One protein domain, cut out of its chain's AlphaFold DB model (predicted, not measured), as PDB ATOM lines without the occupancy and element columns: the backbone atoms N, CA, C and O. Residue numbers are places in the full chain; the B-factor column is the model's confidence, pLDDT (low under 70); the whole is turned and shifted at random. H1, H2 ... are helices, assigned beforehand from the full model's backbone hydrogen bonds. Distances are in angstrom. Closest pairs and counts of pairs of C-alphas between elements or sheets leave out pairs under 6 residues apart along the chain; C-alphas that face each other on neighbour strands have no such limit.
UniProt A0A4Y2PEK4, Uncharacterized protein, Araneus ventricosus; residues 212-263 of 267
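This is residues 212 to 263 of the 267 residues of an uncharacterized protein of Araneus ventricosus (UniProt A0A4Y2PEK4). Three short helices with nearly parallel lines are set loosely at the corners of a triangle, H3 between its neighbours in running close to both, and H1 and H2 farther from each other. The open side between H1 and H2 is covered by winding chain, residues 212 to 220 and the link 228 to 235, and a tail, residues 259 to 263, runs on past the end of H3. The printed part has 52 residues with three named helices, H1, H2 and H3 in that order along the chain, and no named strand; the class is all helix. The whole is compact, with a radius of gyration of the C-alphas of 10.0 A, and its C-alphas span 30 by 20 by 16 A, only just elongated.

Begin with the longest helix, H3, residues 248 to 258: find C-alpha 248 at (69.846, 83.170, -2.518), and from there the helix runs 15.6 A to C-alpha 258 at (61.802, 76.571, 9.078). Step back along the ATOM lines to H2, residues 236 to 245, which is 14.7 A from first to last C-alpha. Earlier still is H1, residues 221 to 227, which starts at C-alpha 221 at (60.784, 86.604, -7.448) and is 10.2 A long. Residues 212 to 214, 216 to 218 and 230 to 232 are helical runs too short to bear a name.

Start at H3 and look toward H2: the two are close but not clearly touching, and their closest C-alphas, those of Leu 243 and Glu 251, are 6.2 A apart. Their lines stand at a shallow tilt of 22 degrees, and they run opposite ways. From H3 look next toward H1: these too are close but not clearly touching, with the closest C-alphas, those of Glu 225 and Glu 250, 7.3 A apart. They run the same way at a shallow tilt of 13 degrees. H1 and H2 are apart. In H2 and H3 every O i to N i+4 pair is within hydrogen-bond range; in H1 1 of 3 such pairs is, beside 3 of 4 O i to N i+3 pairs.

The two C-alphas farthest apart, those of Gln 220 and Pro 263, are 30.6 A from each other. The printed part has no cut. Look at residues 246 and 247 for the tight link from H2 to H3, and at residues 228 to 235 for the short link from H1 to H2. The mean pLDDT of the printed part is 79.3; in the B-factor column you will find values under 70 at residues 257 to 263, of which 257 and 258 belong to H3.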
ATOM      1  N   ILE A 212      53.861  73.047  -4.735       86.81
ATOM      2  CA  ILE A 212      54.373  74.386  -5.039       86.81
ATOM      3  C   ILE A 212      55.509  74.295  -6.063       86.81
ATOM      4  O   ILE A 212      55.582  75.118  -6.973       86.81
ATOM      5  N   SER A 213      56.315  73.230  -6.019       88.69
ATOM      6  CA  SER A 213      57.395  72.992  -6.987       88.69
ATOM      7  C   SER A 213      56.928  72.869  -8.442       88.69
ATOM      8  O   SER A 213      57.741  73.063  -9.344       88.69
ATOM      9  N   SER A 214      55.641  72.597  -8.693       86.19
ATOM     10  CA  SER A 214      55.084  72.531 -10.052       86.19
ATOM     11  C   SER A 214      55.000  73.897 -10.741       86.19
ATOM     12  O   SER A 214      55.120  73.964 -11.962       86.19
ATOM     13  N   PHE A 215      54.843  74.986  -9.980       85.81
ATOM     14  CA  PHE A 215      54.676  76.334 -10.531       85.81
ATOM     15  C   PHE A 215      55.675  77.358  -9.986       85.81
ATOM     16  O   PHE A 215      55.915  78.360 -10.649       85.81
ATOM     17  N   PHE A 216      56.316  77.109  -8.840       88.62
ATOM     18  CA  PHE A 216      57.301  78.010  -8.229       88.62
ATOM     19  C   PHE A 216      58.411  78.477  -9.188       88.62
ATOM     20  O   PHE A 216      58.693  79.679  -9.222       88.62
ATOM     21  N   PRO A 217      59.005  77.604 -10.033       87.62
ATOM     22  CA  PRO A 217      60.026  78.036 -10.988       87.62
ATOM     23  C   PRO A 217      59.494  79.010 -12.049       87.62
ATOM     24  O   PRO A 217      60.267  79.805 -12.579       87.62
ATOM     25  N   LEU A 218      58.188  78.978 -12.334       85.06
ATOM     26  CA  LEU A 218      57.522  79.820 -13.334       85.06
ATOM     27  C   LEU A 218      57.215  81.233 -12.811       85.06
ATOM     28  O   LEU A 218      56.857  82.114 -13.590       85.06
ATOM     29  N   LEU A 219      57.336  81.449 -11.499       85.81
ATOM     30  CA  LEU A 219      57.039  82.719 -10.847       85.81
ATOM     31  C   LEU A 219      58.209  83.694 -10.936       85.81
ATOM     32  O   LEU A 219      59.372  83.293 -10.834       85.81
ATOM     33  N   GLN A 220      57.886  84.985 -11.020       85.38
ATOM     34  CA  GLN A 220      58.850  86.052 -10.765       85.38
ATOM     35  C   GLN A 220      59.183  86.107  -9.264       85.38
ATOM     36  O   GLN A 220      58.318  85.786  -8.447       85.38
ATOM     37  N   PRO A 221      60.386  86.562  -8.861       84.44
ATOM     38  CA  PRO A 221      60.784  86.604  -7.448       84.44
ATOM     39  C   PRO A 221      59.778  87.306  -6.519       84.44
ATOM     40  O   PRO A 221      59.437  86.794  -5.457       84.44
ATOM     41  N   LYS A 222      59.199  88.432  -6.962       82.06
ATOM     42  CA  LYS A 222      58.165  89.164  -6.206       82.06
ATOM     43  C   LYS A 222      56.909  88.322  -5.935       82.06
ATOM     44  O   LYS A 222      56.262  88.483  -4.906       82.06
ATOM     45  N   ASP A 223      56.555  87.435  -6.859       82.00
ATOM     46  CA  ASP A 223      55.406  86.543  -6.703       82.00
ATOM     47  C   ASP A 223      55.754  85.316  -5.857       82.00
ATOM     48  O   ASP A 223      54.890  84.816  -5.142       82.00
ATOM     49  N   ARG A 224      57.013  84.853  -5.886       86.44
ATOM     50  CA  ARG A 224      57.501  83.739  -5.051       86.44
ATOM     51  C   ARG A 224      57.443  84.056  -3.569       86.44
ATOM     52  O   ARG A 224      57.077  83.168  -2.802       86.44
ATOM     53  N   GLU A 225      57.751  85.298  -3.189       81.75
ATOM     54  CA  GLU A 225      57.715  85.782  -1.802       81.75
ATOM     55  C   GLU A 225      56.396  85.411  -1.102       81.75
ATOM     56  O   GLU A 225      56.392  84.905   0.022       81.75
ATOM     57  N   LYS A 226      55.279  85.541  -1.825       78.94
ATOM     58  CA  LYS A 226      53.930  85.246  -1.324       78.94
ATOM     59  C   LYS A 226      53.703  83.765  -1.011       78.94
ATOM     60  O   LYS A 226      52.937  83.432  -0.115       78.94
ATOM     61  N   PHE A 227      54.403  82.862  -1.699       80.12
ATOM     62  CA  PHE A 227      54.288  81.414  -1.494       80.12
ATOM     63  C   PHE A 227      55.326  80.850  -0.514       80.12
ATOM     64  O   PHE A 227      55.241  79.675  -0.144       80.12
ATOM     65  N   LEU A 228      56.296  81.650  -0.051       80.19
ATOM     66  CA  LEU A 228      57.328  81.175   0.883       80.19
ATOM     67  C   LEU A 228      56.728  80.702   2.212       80.19
ATOM     68  O   LEU A 228      57.214  79.747   2.821       80.19
ATOM     69  N   THR A 229      55.636  81.325   2.656       74.25
ATOM     70  CA  THR A 229      54.899  80.916   3.860       74.25
ATOM     71  C   THR A 229      54.246  79.542   3.692       74.25
ATOM     72  O   THR A 229      54.250  78.751   4.640       74.25
ATOM     73  N   CYS A 230      53.764  79.212   2.490       77.00
ATOM     74  CA  CYS A 230      53.189  77.907   2.168       77.00
ATOM     75  C   CYS A 230      54.243  76.784   2.206       77.00
ATOM     76  O   CYS A 230      53.925  75.659   2.591       77.00
ATOM     77  N   LEU A 231      55.516  77.087   1.908       79.62
ATOM     78  CA  LEU A 231      56.616  76.109   1.955       79.62
ATOM     79  C   LEU A 231      56.867  75.526   3.356       79.62
ATOM     80  O   LEU A 231      57.459  74.451   3.476       79.62
ATOM     81  N   LYS A 232      56.375  76.167   4.423       75.25
ATOM     82  CA  LYS A 232      56.410  75.610   5.790       75.25
ATOM     83  C   LYS A 232      55.701  74.262   5.891       75.25
ATOM     84  O   LYS A 232      56.128  73.405   6.664       75.25
ATOM     85  N   TRP A 233      54.644  74.098   5.103       74.00
ATOM     86  CA  TRP A 233      53.768  72.929   5.088       74.00
ATOM     87  C   TRP A 233      54.065  71.997   3.910       74.00
ATOM     88  O   TRP A 233      53.486  70.916   3.812       74.00
ATOM     89  N   ALA A 234      54.984  72.393   3.023       79.50
ATOM     90  CA  ALA A 234      55.377  71.588   1.882       79.50
ATOM     91  C   ALA A 234      56.032  70.276   2.333       79.50
ATOM     92  O   ALA A 234      56.831  70.223   3.282       79.50
ATOM     93  N   LYS A 235      55.718  69.205   1.598       81.62
ATOM     94  CA  LYS A 235      56.413  67.921   1.723       81.62
ATOM     95  C   LYS A 235      57.904  68.117   1.424       81.62
ATOM     96  O   LYS A 235      58.298  69.071   0.756       81.62
ATOM     97  N   TYR A 236      58.744  67.229   1.954       80.75
ATOM     98  CA  TYR A 236      60.203  67.388   1.898       80.75
ATOM     99  C   TYR A 236      60.736  67.575   0.470       80.75
ATOM    100  O   TYR A 236      61.572  68.442   0.230       80.75
ATOM    101  N   ASP A 237      60.227  66.793  -0.478       82.88
ATOM    102  CA  ASP A 237      60.618  66.863  -1.882       82.88
ATOM    103  C   ASP A 237      60.156  68.159  -2.556       82.88
ATOM    104  O   ASP A 237      60.948  68.825  -3.214       82.88
ATOM    105  N   ASP A 238      58.900  68.549  -2.339       85.88
ATOM    106  CA  ASP A 238      58.321  69.789  -2.859       85.88
ATOM    107  C   ASP A 238      59.100  71.013  -2.356       85.88
ATOM    108  O   ASP A 238      59.521  71.864  -3.137       85.88
ATOM    109  N   PHE A 239      59.411  71.033  -1.058       86.62
ATOM    110  CA  PHE A 239      60.267  72.038  -0.434       86.62
ATOM    111  C   PHE A 239      61.665  72.090  -1.067       86.62
ATOM    112  O   PHE A 239      62.153  73.162  -1.429       86.62
ATOM    113  N   ARG A 240      62.312  70.929  -1.218       86.25
ATOM    114  CA  ARG A 240      63.660  70.813  -1.787       86.25
ATOM    115  C   ARG A 240      63.711  71.307  -3.235       86.25
ATOM    116  O   ARG A 240      64.636  72.032  -3.592       86.25
ATOM    117  N   PHE A 241      62.726  70.965  -4.065       86.56
ATOM    118  CA  PHE A 241      62.684  71.430  -5.457       86.56
ATOM    119  C   PHE A 241      62.416  72.936  -5.574       86.56
ATOM    120  O   PHE A 241      62.989  73.588  -6.452       86.56
ATOM    121  N   CYS A 242      61.627  73.515  -4.666       89.06
ATOM    122  CA  CYS A 242      61.481  74.968  -4.580       89.06
ATOM    123  C   CYS A 242      62.817  75.646  -4.239       89.06
ATOM    124  O   CYS A 242      63.200  76.590  -4.926       89.06
ATOM    125  N   LEU A 243      63.582  75.120  -3.272       88.06
ATOM    126  CA  LEU A 243      64.914  75.646  -2.927       88.06
ATOM    127  C   LEU A 243      65.904  75.613  -4.102       88.06
ATOM    128  O   LEU A 243      66.681  76.550  -4.298       88.06
ATOM    129  N   TYR A 244      65.851  74.573  -4.937       87.19
ATOM    130  CA  TYR A 244      66.690  74.498  -6.137       87.19
ATOM    131  C   TYR A 244      66.441  75.659  -7.102       87.19
ATOM    132  O   TYR A 244      67.392  76.171  -7.696       87.19
ATOM    133  N   SER A 245      65.192  76.113  -7.189       87.19
ATOM    134  CA  SER A 245      64.759  77.190  -8.086       87.19
ATOM    135  C   SER A 245      64.769  78.579  -7.434       87.19
ATOM    136  O   SER A 245      64.667  79.584  -8.141       87.19
ATOM    137  N   ALA A 246      64.885  78.639  -6.105       87.81
ATOM    138  CA  ALA A 246      64.890  79.871  -5.327       87.81
ATOM    139  C   ALA A 246      66.162  80.699  -5.563       87.81
ATOM    140  O   ALA A 246      67.235  80.149  -5.848       87.81
ATOM    141  N   THR A 247      66.059  82.018  -5.422       87.81
ATOM    142  CA  THR A 247      67.226  82.901  -5.297       87.81
ATOM    143  C   THR A 247      67.915  82.686  -3.948       87.81
ATOM    144  O   THR A 247      67.405  81.994  -3.065       87.81
ATOM    145  N   LYS A 248      69.102  83.272  -3.776       84.31
ATOM    146  CA  LYS A 248      69.846  83.170  -2.518       84.31
ATOM    147  C   LYS A 248      69.094  83.843  -1.365       84.31
ATOM    148  O   LYS A 248      69.041  83.321  -0.257       84.31
ATOM    149  N   GLU A 249      68.504  85.000  -1.634       85.62
ATOM    150  CA  GLU A 249      67.740  85.777  -0.663       85.62
ATOM    151  C   GLU A 249      66.472  85.020  -0.244       85.62
ATOM    152  O   GLU A 249      66.179  84.920   0.947       85.62
ATOM    153  N   GLU A 250      65.764  84.425  -1.212       87.38
ATOM    154  CA  GLU A 250      64.600  83.566  -0.965       87.38
ATOM    155  C   GLU A 250      64.985  82.354  -0.110       87.38
ATOM    156  O   GLU A 250      64.303  82.023   0.853       87.38
ATOM    157  N   GLU A 251      66.108  81.709  -0.414       86.50
ATOM    158  CA  GLU A 251      66.619  80.573   0.347       86.50
ATOM    159  C   GLU A 251      66.903  80.921   1.817       86.50
ATOM    160  O   GLU A 251      66.450  80.209   2.719       86.50
ATOM    161  N   GLU A 252      67.599  82.029   2.085       83.69
ATOM    162  CA  GLU A 252      67.860  82.475   3.456       83.69
ATOM    163  C   GLU A 252      66.556  82.739   4.224       83.69
ATOM    164  O   GLU A 252      66.450  82.394   5.405       83.69
ATOM    165  N   GLN A 253      65.548  83.319   3.565       83.12
ATOM    166  CA  GLN A 253      64.225  83.529   4.154       83.12
ATOM    167  C   GLN A 253      63.523  82.197   4.445       83.12
ATOM    168  O   GLN A 253      63.062  81.971   5.567       83.12
ATOM    169  N   ILE A 254      63.487  81.283   3.474       79.50
ATOM    170  CA  ILE A 254      62.865  79.962   3.613       79.50
ATOM    171  C   ILE A 254      63.476  79.205   4.798       79.50
ATOM    172  O   ILE A 254      62.747  78.678   5.646       79.50
ATOM    173  N   LEU A 255      64.809  79.183   4.892       78.25
ATOM    174  CA  LEU A 255      65.529  78.493   5.959       78.25
ATOM    175  C   LEU A 255      65.258  79.141   7.322       78.25
ATOM    176  O   LEU A 255      64.848  78.435   8.244       78.25
ATOM    177  N   LYS A 256      65.356  80.475   7.446       76.25
ATOM    178  CA  LYS A 256      65.009  81.205   8.688       76.25
ATOM    179  C   LYS A 256      63.616  80.859   9.195       76.25
ATOM    180  O   LYS A 256      63.417  80.694  10.396       76.25
ATOM    181  N   THR A 257      62.664  80.681   8.285       68.25
ATOM    182  CA  THR A 257      61.277  80.415   8.661       68.25
ATOM    183  C   THR A 257      61.002  78.951   9.048       68.25
ATOM    184  O   THR A 257      59.948  78.668   9.620       68.25
ATOM    185  N   ARG A 258      61.933  78.015   8.780       66.88
ATOM    186  CA  ARG A 258      61.802  76.571   9.078       66.88
ATOM    187  C   ARG A 258      62.750  76.058  10.177       66.88
ATOM    188  O   ARG A 258      62.539  74.948  10.666       66.88
ATOM    189  N   ILE A 259      63.740  76.851  10.607       53.41
ATOM    190  CA  ILE A 259      64.766  76.487  11.616       53.41
ATOM    191  C   ILE A 259      64.187  76.073  12.988       53.41
ATOM    192  O   ILE A 259      64.870  75.423  13.768       53.41
ATOM    193  N   GLY A 260      62.900  76.300  13.263       47.91
ATOM    194  CA  GLY A 260      62.236  75.721  14.438       47.91
ATOM    195  C   GLY A 260      61.931  74.211  14.367       47.91
ATOM    196  O   GLY A 260      61.403  73.685  15.343       47.91
ATOM    197  N   LYS A 261      62.163  73.516  13.233       48.72
ATOM    198  CA  LYS A 261      61.659  72.136  13.016       48.72
ATOM    199  C   LYS A 261      62.557  71.155  12.230       48.72
ATOM    200  O   LYS A 261      62.088  70.057  11.939       48.72
ATOM    201  N   LEU A 262      63.803  71.478  11.869       44.09
ATOM    202  CA  LEU A 262      64.677  70.535  11.139       44.09
ATOM    203  C   LEU A 262      65.789  69.958  12.036       44.09
ATOM    204  O   LEU A 262      66.525  70.737  12.643       44.09
ATOM    205  N   PRO A 263      65.978  68.623  12.090       36.88
ATOM    206  CA  PRO A 263      67.228  68.036  12.555       36.88
ATOM    207  C   PRO A 263      68.348  68.412  11.577       36.88
ATOM    208  O   PRO A 263      68.202  68.260  10.365       36.88
TER     209      PRO A 263